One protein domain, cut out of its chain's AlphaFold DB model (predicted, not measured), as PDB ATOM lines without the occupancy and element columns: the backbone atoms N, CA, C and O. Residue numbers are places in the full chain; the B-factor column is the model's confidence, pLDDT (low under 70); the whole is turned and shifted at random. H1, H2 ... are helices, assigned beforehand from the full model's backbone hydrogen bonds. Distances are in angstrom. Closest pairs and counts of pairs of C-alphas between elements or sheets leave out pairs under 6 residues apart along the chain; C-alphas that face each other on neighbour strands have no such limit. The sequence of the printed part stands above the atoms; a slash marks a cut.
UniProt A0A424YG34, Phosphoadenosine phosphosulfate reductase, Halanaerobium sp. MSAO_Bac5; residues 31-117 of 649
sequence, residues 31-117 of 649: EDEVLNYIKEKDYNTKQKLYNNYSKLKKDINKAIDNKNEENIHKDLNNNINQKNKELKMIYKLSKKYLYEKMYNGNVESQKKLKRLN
ATOM      1  N   GLU A  31     155.155 179.501  89.070       82.12
ATOM      2  CA  GLU A  31     153.967 180.069  88.439       82.12
ATOM      3  C   GLU A  31     153.031 178.977  87.906       82.12
ATOM      4  O   GLU A  31     151.824 179.089  88.103       82.12
ATOM      5  N   ASP A  32     153.539 177.892  87.316       83.50
ATOM      6  CA  ASP A  32     152.705 176.774  86.857       83.50
ATOM      7  C   ASP A  32     152.037 176.051  88.041       83.50
ATOM      8  O   ASP A  32     150.855 175.710  87.962       83.50
ATOM      9  N   GLU A  33     152.745 175.872  89.165       85.44
ATOM     10  CA  GLU A  33     152.164 175.292  90.392       85.44
ATOM     11  C   GLU A  33     151.033 176.153  90.948       85.44
ATOM     12  O   GLU A  33     149.983 175.640  91.341       85.44
ATOM     13  N   VAL A  34     151.228 177.474  90.953       85.81
ATOM     14  CA  VAL A  34     150.202 178.435  91.365       85.81
ATOM     15  C   VAL A  34     148.990 178.347  90.446       85.81
ATOM     16  O   VAL A  34     147.865 178.280  90.936       85.81
ATOM     17  N   LEU A  35     149.195 178.317  89.129       87.56
ATOM     18  CA  LEU A  35     148.100 178.226  88.164       87.56
ATOM     19  C   LEU A  35     147.315 176.918  88.318       87.56
ATOM     20  O   LEU A  35     146.086 176.958  88.345       87.56
ATOM     21  N   ASN A  36     148.003 175.784  88.479       86.44
ATOM     22  CA  ASN A  36     147.370 174.487  88.723       86.44
ATOM     23  C   ASN A  36     146.554 174.495  90.022       86.44
ATOM     24  O   ASN A  36     145.395 174.091  90.022       86.44
ATOM     25  N   TYR A  37     147.121 175.026  91.110       86.12
ATOM     26  CA  TYR A  37     146.436 175.116  92.399       86.12
ATOM     27  C   TYR A  37     145.172 175.987  92.347       86.12
ATOM     28  O   TYR A  37     144.149 175.664  92.949       86.12
ATOM     29  N   ILE A  38     145.251 177.120  91.646       87.62
ATOM     30  CA  ILE A  38     144.152 178.081  91.545       87.62
ATOM     31  C   ILE A  38     143.043 177.546  90.638       87.62
ATOM     32  O   ILE A  38     141.868 177.767  90.919       87.62
ATOM     33  N   LYS A  39     143.388 176.832  89.565       83.00
ATOM     34  CA  LYS A  39     142.429 176.362  88.561       83.00
ATOM     35  C   LYS A  39     141.291 175.508  89.133       83.00
ATOM     36  O   LYS A  39     140.169 175.614  88.644       83.00
ATOM     37  N   GLU A  40     141.552 174.714  90.164       82.06
ATOM     38  CA  GLU A  40     140.555 173.824  90.783       82.06
ATOM     39  C   GLU A  40     139.503 174.561  91.638       82.06
ATOM     40  O   GLU A  40     138.612 173.935  92.210       82.06
ATOM     41  N   LYS A  41     139.604 175.890  91.765       85.06
ATOM     42  CA  LYS A  41     138.738 176.718  92.618       85.06
ATOM     43  C   LYS A  41     137.538 177.294  91.871       85.06
ATOM     44  O   LYS A  41     137.530 177.356  90.645       85.06
ATOM     45  N   ASP A  42     136.527 177.754  92.608       85.50
ATOM     46  CA  ASP A  42     135.431 178.535  92.027       85.50
ATOM     47  C   ASP A  42     135.934 179.886  91.490       85.50
ATOM     48  O   ASP A  42     136.994 180.379  91.882       85.50
ATOM     49  N   TYR A  43     135.157 180.501  90.596       79.75
ATOM     50  CA  TYR A  43     135.552 181.703  89.861       79.75
ATOM     51  C   TYR A  43     136.034 182.863  90.757       79.75
ATOM     52  O   TYR A  43     137.124 183.406  90.549       79.75
ATOM     53  N   ASN A  44     135.270 183.210  91.797       81.69
ATOM     54  CA  ASN A  44     135.606 184.327  92.687       81.69
ATOM     55  C   ASN A  44     136.896 184.044  93.467       81.69
ATOM     56  O   ASN A  44     137.740 184.928  93.662       81.69
ATOM     57  N   THR A  45     137.077 182.790  93.875       84.31
ATOM     58  CA  THR A  45     138.290 182.333  94.548       84.31
ATOM     59  C   THR A  45     139.496 182.348  93.607       84.31
ATOM     60  O   THR A  45     140.569 182.788  94.035       84.31
ATOM     61  N   LYS A  46     139.339 181.985  92.320       86.00
ATOM     62  CA  LYS A  46     140.428 182.047  91.324       86.00
ATOM     63  C   LYS A  46     141.047 183.439  91.262       86.00
ATOM     64  O   LYS A  46     142.250 183.604  91.488       86.00
ATOM     65  N   GLN A  47     140.201 184.447  91.035       82.44
ATOM     66  CA  GLN A  47     140.640 185.835  90.904       82.44
ATOM     67  C   GLN A  47     141.293 186.349  92.183       82.44
ATOM     68  O   GLN A  47     142.360 186.968  92.155       82.44
ATOM     69  N   LYS A  48     140.684 186.065  93.338       86.50
ATOM     70  CA  LYS A  48     141.209 186.493  94.636       86.50
ATOM     71  C   LYS A  48     142.593 185.904  94.917       86.50
ATOM     72  O   LYS A  48     143.495 186.635  95.329       86.50
ATOM     73  N   LEU A  49     142.774 184.599  94.715       88.06
ATOM     74  CA  LEU A  49     144.049 183.929  94.976       88.06
ATOM     75  C   LEU A  49     145.138 184.397  94.009       88.06
ATOM     76  O   LEU A  49     146.249 184.691  94.456       88.06
ATOM     77  N   TYR A  50     144.812 184.552  92.723       87.19
ATOM     78  CA  TYR A  50     145.775 185.039  91.739       87.19
ATOM     79  C   TYR A  50     146.204 186.484  92.028       87.19
ATOM     80  O   TYR A  50     147.396 186.792  92.017       87.19
ATOM     81  N   ASN A  51     145.262 187.367  92.369       87.44
ATOM     82  CA  ASN A  51     145.572 188.751  92.730       87.44
ATOM     83  C   ASN A  51     146.468 188.842  93.973       87.44
ATOM     84  O   ASN A  51     147.407 189.643  94.000       87.44
ATOM     85  N   ASN A  52     146.235 187.990  94.976       88.75
ATOM     86  CA  ASN A  52     147.103 187.902  96.150       88.75
ATOM     87  C   ASN A  52     148.510 187.423  95.785       88.75
ATOM     88  O   ASN A  52     149.485 188.059  96.185       88.75
ATOM     89  N   TYR A  53     148.627 186.361  94.983       89.31
ATOM     90  CA  TYR A  53     149.922 185.891  94.493       89.31
ATOM     91  C   TYR A  53     150.654 186.982  93.699       89.31
ATOM     92  O   TYR A  53     151.812 187.278  93.974       89.31
ATOM     93  N   SER A  54     149.965 187.654  92.772       87.19
ATOM     94  CA  SER A  54     150.523 188.743  91.961       87.19
ATOM     95  C   SER A  54     151.037 189.907  92.818       87.19
ATOM     96  O   SER A  54     152.079 190.495  92.516       87.19
ATOM     97  N   LYS A  55     150.336 190.237  93.910       88.69
ATOM     98  CA  LYS A  55     150.779 191.248  94.876       88.69
ATOM     99  C   LYS A  55     152.041 190.798  95.615       88.69
ATOM    100  O   LYS A  55     153.034 191.518  95.585       88.69
ATOM    101  N   LEU A  56     152.033 189.594  96.191       89.50
ATOM    102  CA  LEU A  56     153.187 189.042  96.909       89.50
ATOM    103  C   LEU A  56     154.419 188.938  96.011       89.50
ATOM    104  O   LEU A  56     155.518 189.280  96.428       89.50
ATOM    105  N   LYS A  57     154.231 188.544  94.754       89.00
ATOM    106  CA  LYS A  57     155.282 188.499  93.738       89.00
ATOM    107  C   LYS A  57     155.949 189.862  93.528       89.00
ATOM    108  O   LYS A  57     157.173 189.953  93.476       89.00
ATOM    109  N   LYS A  58     155.159 190.940  93.449       86.31
ATOM    110  CA  LYS A  58     155.684 192.315  93.354       86.31
ATOM    111  C   LYS A  58     156.434 192.726  94.617       86.31
ATOM    112  O   LYS A  58     157.495 193.336  94.505       86.31
ATOM    113  N   ASP A  59     155.898 192.388  95.786       88.19
ATOM    114  CA  ASP A  59     156.526 192.696  97.070       88.19
ATOM    115  C   ASP A  59     157.867 191.954  97.219       88.19
ATOM    116  O   ASP A  59     158.857 192.557  97.629       88.19
ATOM    117  N   ILE A  60     157.933 190.692  96.776       87.94
ATOM    118  CA  ILE A  60     159.160 189.887  96.694       87.94
ATOM    119  C   ILE A  60     160.188 190.540  95.771       87.94
ATOM    120  O   ILE A  60     161.312 190.784  96.202       87.94
ATOM    121  N   ASN A  61     159.815 190.867  94.530       86.44
ATOM    122  CA  ASN A  61     160.746 191.483  93.580       86.44
ATOM    123  C   ASN A  61     161.279 192.823  94.115       86.44
ATOM    124  O   ASN A  61     162.483 193.060  94.108       86.44
ATOM    125  N   LYS A  62     160.407 193.655  94.700       87.69
ATOM    126  CA  LYS A  62     160.806 194.915  95.342       87.69
ATOM    127  C   LYS A  62     161.728 194.697  96.548       87.69
ATOM    128  O   LYS A  62     162.616 195.510  96.792       87.69
ATOM    129  N   ALA A  63     161.507 193.647  97.334       87.06
ATOM    130  CA  ALA A  63     162.376 193.310  98.455       87.06
ATOM    131  C   ALA A  63     163.764 192.865  97.973       87.06
ATOM    132  O   ALA A  63     164.755 193.304  98.548       87.06
ATOM    133  N   ILE A  64     163.844 192.077  96.897       84.31
ATOM    134  CA  ILE A  64     165.113 191.675  96.273       84.31
ATOM    135  C   ILE A  64     165.872 192.900  95.753       84.31
ATOM    136  O   ILE A  64     167.043 193.076  96.092       84.31
ATOM    137  N   ASP A  65     165.201 193.784  95.012       85.38
ATOM    138  CA  ASP A  65     165.812 195.005  94.471       85.38
ATOM    139  C   ASP A  65     166.371 195.912  95.583       85.38
ATOM    140  O   ASP A  65     167.438 196.508  95.439       85.38
ATOM    141  N   ASN A  66     165.685 195.968  96.728       88.38
ATOM    142  CA  ASN A  66     166.095 196.753  97.894       88.38
ATOM    143  C   ASN A  66     167.026 196.002  98.865       88.38
ATOM    144  O   ASN A  66     167.310 196.534  99.938       88.38
ATOM    145  N   LYS A  67     167.484 194.783  98.534       87.12
ATOM    146  CA  LYS A  67     168.295 193.919  99.420       87.12
ATOM    147  C   LYS A  67     167.665 193.709 100.810       87.12
ATOM    148  O   LYS A  67     168.342 193.772 101.836       87.12
ATOM    149  N   ASN A  68     166.348 193.523 100.835       87.31
ATOM    150  CA  ASN A  68     165.520 193.381 102.029       87.31
ATOM    151  C   ASN A  68     164.798 192.015 102.077       87.31
ATOM    152  O   ASN A  68     163.647 191.909 102.511       87.31
ATOM    153  N   GLU A  69     165.454 190.960 101.585       87.50
ATOM    154  CA  GLU A  69     164.870 189.624 101.407       87.50
ATOM    155  C   GLU A  69     164.477 188.955 102.745       87.50
ATOM    156  O   GLU A  69     163.533 188.168 102.803       87.50
ATOM    157  N   GLU A  70     165.165 189.284 103.844       85.69
ATOM    158  CA  GLU A  70     164.886 188.716 105.172       85.69
ATOM    159  C   GLU A  70     163.535 189.156 105.744       85.69
ATOM    160  O   GLU A  70     162.830 188.346 106.351       85.69
ATOM    161  N   ASN A  71     163.153 190.419 105.536       87.44
ATOM    162  CA  ASN A  71     161.884 190.942 106.036       87.44
ATOM    163  C   ASN A  71     160.705 190.318 105.291       87.44
ATOM    164  O   ASN A  71     159.801 189.783 105.930       87.44
ATOM    165  N   ILE A  72     160.769 190.259 103.955       89.00
ATOM    166  CA  ILE A  72     159.708 189.604 103.181       89.00
ATOM    167  C   ILE A  72     159.625 188.103 103.502       89.00
ATOM    168  O   ILE A  72     158.532 187.549 103.577       89.00
ATOM    169  N   HIS A  73     160.749 187.432 103.779       87.19
ATOM    170  CA  HIS A  73     160.738 186.038 104.226       87.19
ATOM    171  C   HIS A  73     160.017 185.852 105.573       87.19
ATOM    172  O   HIS A  73     159.218 184.921 105.719       87.19
ATOM    173  N   LYS A  74     160.275 186.728 106.556       87.44
ATOM    174  CA  LYS A  74     159.572 186.721 107.852       87.44
ATOM    175  C   LYS A  74     158.075 186.962 107.665       87.44
ATOM    176  O   LYS A  74     157.274 186.198 108.203       87.44
ATOM    177  N   ASP A  75     157.707 187.940 106.843       87.19
ATOM    178  CA  ASP A  75     156.309 188.250 106.536       87.19
ATOM    179  C   ASP A  75     155.594 187.051 105.906       87.19
ATOM    180  O   ASP A  75     154.506 186.672 106.345       87.19
ATOM    181  N   LEU A  76     156.213 186.391 104.922       86.81
ATOM    182  CA  LEU A  76     155.656 185.181 104.315       86.81
ATOM    183  C   LEU A  76     155.463 184.070 105.362       86.81
ATOM    184  O   LEU A  76     154.395 183.464 105.401       86.81
ATOM    185  N   ASN A  77     156.434 183.830 106.251       86.19
ATOM    186  CA  ASN A  77     156.317 182.811 107.305       86.19
ATOM    187  C   ASN A  77     155.193 183.096 108.299       86.19
ATOM    188  O   ASN A  77     154.419 182.191 108.619       86.19
ATOM    189  N   ASN A  78     155.068 184.344 108.745       86.25
ATOM    190  CA  ASN A  78     154.009 184.749 109.665       86.25
ATOM    191  C   ASN A  78     152.626 184.489 109.054       86.25
ATOM    192  O   ASN A  78     151.720 184.001 109.727       86.25
ATOM    193  N   ASN A  79     152.481 184.735 107.750       85.12
ATOM    194  CA  ASN A  79     151.220 184.543 107.048       85.12
ATOM    195  C   ASN A  79     150.937 183.081 106.635       85.12
ATOM    196  O   ASN A  79     149.774 182.710 106.478       85.12
ATOM    197  N   ILE A  80     151.948 182.206 106.541       83.00
ATOM    198  CA  ILE A  80     151.743 180.750 106.349       83.00
ATOM    199  C   ILE A  80     150.979 180.125 107.533       83.00
ATOM    200  O   ILE A  80     150.303 179.105 107.369       83.00
ATOM    201  N   ASN A  81     151.036 180.741 108.714       74.38
ATOM    202  CA  ASN A  81     150.346 180.265 109.915       74.38
ATOM    203  C   ASN A  81     148.879 180.733 110.019       74.38
ATOM    204  O   ASN A  81     148.211 180.434 111.007       74.38
ATOM    205  N   GLN A  82     148.347 181.431 109.008       71.75
ATOM    206  CA  GLN A  82     146.941 181.844 108.974       71.75
ATOM    207  C   GLN A  82     145.964 180.650 108.920       71.75
ATOM    208  O   GLN A  82     146.257 179.605 108.335       71.75
ATOM    209  N   LYS A  83     144.749 180.834 109.473       65.75
ATOM    210  CA  LYS A  83     143.666 179.824 109.462       65.75
ATOM    211  C   LYS A  83     143.097 179.541 108.062       65.75
ATOM    212  O   LYS A  83     142.562 178.460 107.835       65.75
ATOM    213  N   ASN A  84     143.199 180.481 107.118       82.19
ATOM    214  CA  ASN A  84     142.690 180.285 105.759       82.19
ATOM    215  C   ASN A  84     143.620 179.344 104.966       82.19
ATOM    216  O   ASN A  84     144.716 179.731 104.556       82.19
ATOM    217  N   LYS A  85     143.161 178.105 104.737       79.50
ATOM    218  CA  LYS A  85     143.917 177.042 104.051       79.50
ATOM    219  C   LYS A  85     144.343 177.431 102.630       79.50
ATOM    220  O   LYS A  85     145.397 176.987 102.178       79.50
ATOM    221  N   GLU A  86     143.560 178.258 101.942       80.62
ATOM    222  CA  GLU A  86     143.819 178.636 100.552       80.62
ATOM    223  C   GLU A  86     144.896 179.709 100.437       80.62
ATOM    224  O   GLU A  86     145.865 179.554  99.692       80.62
ATOM    225  N   LEU A  87     144.797 180.752 101.262       83.94
ATOM    226  CA  LEU A  87     145.840 181.774 101.364       83.94
ATOM    227  C   LEU A  87     147.159 181.172 101.842       83.94
ATOM    228  O   LEU A  87     148.213 181.504 101.306       83.94
ATOM    229  N   LYS A  88     147.107 180.229 102.789       87.31
ATOM    230  CA  LYS A  88     148.289 179.505 103.270       87.31
ATOM    231  C   LYS A  88     149.083 178.863 102.133       87.31
ATOM    232  O   LYS A  88     150.312 178.936 102.141       87.31
ATOM    233  N   MET A  89     148.411 178.249 101.158       86.81
ATOM    234  CA  MET A  89     149.093 177.663 100.003       86.81
ATOM    235  C   MET A  89     149.728 178.741  99.120       86.81
ATOM    236  O   MET A  89     150.889 178.609  98.743       86.81
ATOM    237  N   ILE A  90     149.027 179.851  98.871       89.81
ATOM    238  CA  ILE A  90     149.580 180.984  98.115       89.81
ATOM    239  C   ILE A  90     150.827 181.566  98.791       89.81
ATOM    240  O   ILE A  90     151.813 181.838  98.108       89.81
ATOM    241  N   TYR A  91     150.843 181.699 100.119       87.56
ATOM    242  CA  TYR A  91     152.037 182.137 100.847       87.56
ATOM    243  C   TYR A  91     153.188 181.125 100.750       87.56
ATOM    244  O   TYR A  91     154.335 181.531 100.562       87.56
ATOM    245  N   LYS A  92     152.903 179.815 100.811       86.12
ATOM    246  CA  LYS A  92     153.916 178.763 100.600       86.12
ATOM    247  C   LYS A  92     154.524 178.819  99.197       86.12
ATOM    248  O   LYS A  92     155.744 178.789  99.068       86.12
ATOM    249  N   LEU A  93     153.694 178.946  98.163       86.56
ATOM    250  CA  LEU A  93     154.157 179.050  96.778       86.56
ATOM    251  C   LEU A  93     154.919 180.362  96.543       86.56
ATOM    252  O   LEU A  93     155.994 180.355  95.956       86.56
ATOM    253  N   SER A  94     154.453 181.483  97.100       87.19
ATOM    254  CA  SER A  94     155.178 182.765  97.047       87.19
ATOM    255  C   SER A  94     156.553 182.676  97.721       87.19
ATOM    256  O   SER A  94     157.530 183.233  97.226       87.19
ATOM    257  N   LYS A  95     156.660 181.924  98.821       85.94
ATOM    258  CA  LYS A  95     157.934 181.635  99.489       85.94
ATOM    259  C   LYS A  95     158.866 180.793  98.610       85.94
ATOM    260  O   LYS A  95     160.052 181.100  98.542       85.94
ATOM    261  N   LYS A  96     158.341 179.795  97.889       84.50
ATOM    262  CA  LYS A  96     159.116 179.031  96.896       84.50
ATOM    263  C   LYS A  96     159.622 179.934  95.759       84.50
ATOM    264  O   LYS A  96     160.805 179.882  95.443       84.50
ATOM    265  N   TYR A  97     158.780 180.839  95.246       83.88
ATOM    266  CA  TYR A  97     159.170 181.834  94.233       83.88
ATOM    267  C   TYR A  97     160.300 182.763  94.713       83.88
ATOM    268  O   TYR A  97     161.254 183.005  93.975       83.88
ATOM    269  N   LEU A  98     160.233 183.262  95.958       83.50
ATOM    270  CA  LEU A  98     161.321 184.049  96.557       83.50
ATOM    271  C   LEU A  98     162.646 183.275  96.501       83.50
ATOM    272  O   LEU A  98     163.667 183.834  96.108       83.50
ATOM    273  N   TYR A  99     162.632 181.991  96.855       81.12
ATOM    274  CA  TYR A  99     163.840 181.171  96.850       81.12
ATOM    275  C   TYR A  99     164.382 180.914  95.452       81.12
ATOM    276  O   TYR A  99     165.590 181.021  95.264       81.12
ATOM    277  N   GLU A 100     163.515 180.662  94.472       77.06
ATOM    278  CA  GLU A 100     163.922 180.543  93.069       77.06
ATOM    279  C   GLU A 100     164.605 181.818  92.569       77.06
ATOM    280  O   GLU A 100     165.685 181.743  91.992       77.06
ATOM    281  N   LYS A 101     164.047 183.000  92.857       77.75
ATOM    282  CA  LYS A 101     164.662 184.282  92.465       77.75
ATOM    283  C   LYS A 101     165.968 184.578  93.205       77.75
ATOM    284  O   LYS A 101     166.848 185.237  92.657       77.75
ATOM    285  N   MET A 102     166.102 184.124  94.449       75.38
ATOM    286  CA  MET A 102     167.349 184.253  95.209       75.38
ATOM    287  C   MET A 102     168.419 183.258  94.742       75.38
ATOM    288  O   MET A 102     169.618 183.517  94.912       75.38
ATOM    289  N   TYR A 103     168.011 182.119  94.182       70.50
ATOM    290  CA  TYR A 103     168.905 181.055  93.757       70.50
ATOM    291  C   TYR A 103     169.371 181.245  92.313       70.50
ATOM    292  O   TYR A 103     168.735 180.812  91.362       70.50
ATOM    293  N   ASN A 104     170.580 181.782  92.158       61.69
ATOM    294  CA  ASN A 104     171.241 181.888  90.854       61.69
ATOM    295  C   ASN A 104     172.346 180.834  90.664       61.69
ATOM    296  O   ASN A 104     173.215 180.984  89.809       61.69
ATOM    297  N   GLY A 105     172.365 179.785  91.494       58.56
ATOM    298  CA  GLY A 105     173.381 178.731  91.432       58.56
ATOM    299  C   GLY A 105     174.805 179.166  91.810       58.56
ATOM    300  O   GLY A 105     175.743 178.420  91.543       58.56
ATOM    301  N   ASN A 106     174.990 180.340  92.428       58.53
ATOM    302  CA  ASN A 106     176.292 180.826  92.895       58.53
ATOM    303  C   ASN A 106     176.453 180.703  94.429       58.53
ATOM    304  O   ASN A 106     175.485 180.506  95.171       58.53
ATOM    305  N   VAL A 107     177.695 180.808  94.915       65.44
ATOM    306  CA  VAL A 107     178.048 180.629  96.341       65.44
ATOM    307  C   VAL A 107     177.360 181.661  97.245       65.44
ATOM    308  O   VAL A 107     176.988 181.351  98.378       65.44
ATOM    309  N   GLU A 108     177.166 182.886  96.762       67.56
ATOM    310  CA  GLU A 108     176.515 183.956  97.519       67.56
ATOM    311  C   GLU A 108     175.020 183.674  97.732       67.56
ATOM    312  O   GLU A 108     174.527 183.785  98.857       67.56
ATOM    313  N   SER A 109     174.321 183.198  96.698       66.44
ATOM    314  CA  SER A 109     172.936 182.722  96.778       66.44
ATOM    315  C   SER A 109     172.779 181.614  97.819       66.44
ATOM    316  O   SER A 109     171.862 181.658  98.638       66.44
ATOM    317  N   GLN A 110     173.703 180.646  97.855       66.56
ATOM    318  CA  GLN A 110     173.674 179.572  98.855       66.56
ATOM    319  C   GLN A 110     173.869 180.101 100.282       66.56
ATOM    320  O   GLN A 110     173.199 179.643 101.207       66.56
ATOM    321  N   LYS A 111     174.760 181.082 100.484       69.69
ATOM    322  CA  LYS A 111     174.947 181.736 101.791       69.69
ATOM    323  C   LYS A 111     173.682 182.476 102.234       69.69
ATOM    324  O   LYS A 111     173.299 182.352 103.397       69.69
ATOM    325  N   LYS A 112     173.017 183.201 101.326       71.25
ATOM    326  CA  LYS A 112     171.744 183.888 101.612       71.25
ATOM    327  C   LYS A 112     170.635 182.904 102.001       71.25
ATOM    328  O   LYS A 112     169.968 183.116 103.006       71.25
ATOM    329  N   LEU A 113     170.478 181.803 101.265       72.94
ATOM    330  CA  LEU A 113     169.469 180.777 101.564       72.94
ATOM    331  C   LEU A 113     169.731 180.074 102.904       72.94
ATOM    332  O   LEU A 113     168.794 179.862 103.673       72.94
ATOM    333  N   LYS A 114     171.002 179.817 103.243       72.50
ATOM    334  CA  LYS A 114     171.389 179.303 104.569       72.50
ATOM    335  C   LYS A 114     170.985 180.241 105.708       72.50
ATOM    336  O   LYS A 114     170.467 179.759 106.706       72.50
ATOM    337  N   ARG A 115     171.170 181.563 105.569       76.00
ATOM    338  CA  ARG A 115     170.737 182.548 106.590       76.00
ATOM    339  C   ARG A 115     169.229 182.522 106.838       76.00
ATOM    340  O   ARG A 115     168.786 182.769 107.951       76.00
ATOM    341  N   LEU A 116     168.449 182.195 105.812       69.88
ATOM    342  CA  LEU A 116     166.996 182.060 105.901       69.88
ATOM    343  C   LEU A 116     166.543 180.666 106.392       69.88
ATOM    344  O   LEU A 116     165.347 180.382 106.349       69.88
ATOM    345  N   ASN A 117     167.467 179.810 106.856       66.25
ATOM    346  CA  ASN A 117     167.228 178.410 107.238       66.25
ATOM    347  C   ASN A 117     166.538 177.593 106.135       66.25
ATOM    348  O   ASN A 117     165.676 176.753 106.395       66.25
TER     349      ASN A 117
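AT A GLANCE: This is residues 31 to 117 of the 649 residues of the protein "Phosphoadenosine phosphosulfate reductase" of Halanaerobium sp. MSAO_Bac5 (UniProt A0A424YG34). Three helices, H2, H3 and H4, form an up-and-down bundle, with H4 in the middle of the whole. The short H1 packs on H2 and H4, away from H3, and the short H5 folds back at the far end of H4. The printed part has 87 residues with five named helices, H1 to H5 in order, and no named strand; the class is all helix. It is compact, with a radius of gyration of the C-alphas of 13.5 A, yet elongated, spanning 43 by 24 by 20 A.

IN THESE COORDINATES: H1, residues 31 to 39, begins at C-alpha 31 (153.967, 180.069, 88.439) and is 12.1 A long. H2, residues 43 to 65, is the longest, 33.4 A. H3 is residues 69 to 80, 16.6 A, and H4 is residues 85 to 102, 26.1 A. H5, residues 107 to 115, 12.7 A, ends at C-alpha 115 (170.737, 182.548, 106.590).

HOW THE PARTS SIT: H4 is the hub, touching the four other helices. Its closest C-alphas to H3 are Lys 88 and Ile 80, 4.8 A apart; this hairpin has a shallow tilt of 19 degrees. H2 and H4 touch at Tyr 53 and Ile 90, their closest C-alphas, 6.1 A apart, and run the same way. H1 touches residues 90 to 97 alone of H4, closest at the C-alphas of Val 34 and Leu 93, 6.7 A. H4 touches H5 with residues 99 to 102 alone, closest at the C-alphas of Met 102 and Ser 109, 6.0 A. H1 and H3 are apart. In H1 to H5 every O i to N i+4 pair is within hydrogen-bond range.

THE WHOLE: The C-alphas farthest apart, of Tyr 43 and Val 107, are 43.0 A apart. The printed part has no cut, and its four links are tight. Mean pLDDT of the printed part is 81.9; residues 83, 104 to 111 and 116 to 117 are under 70.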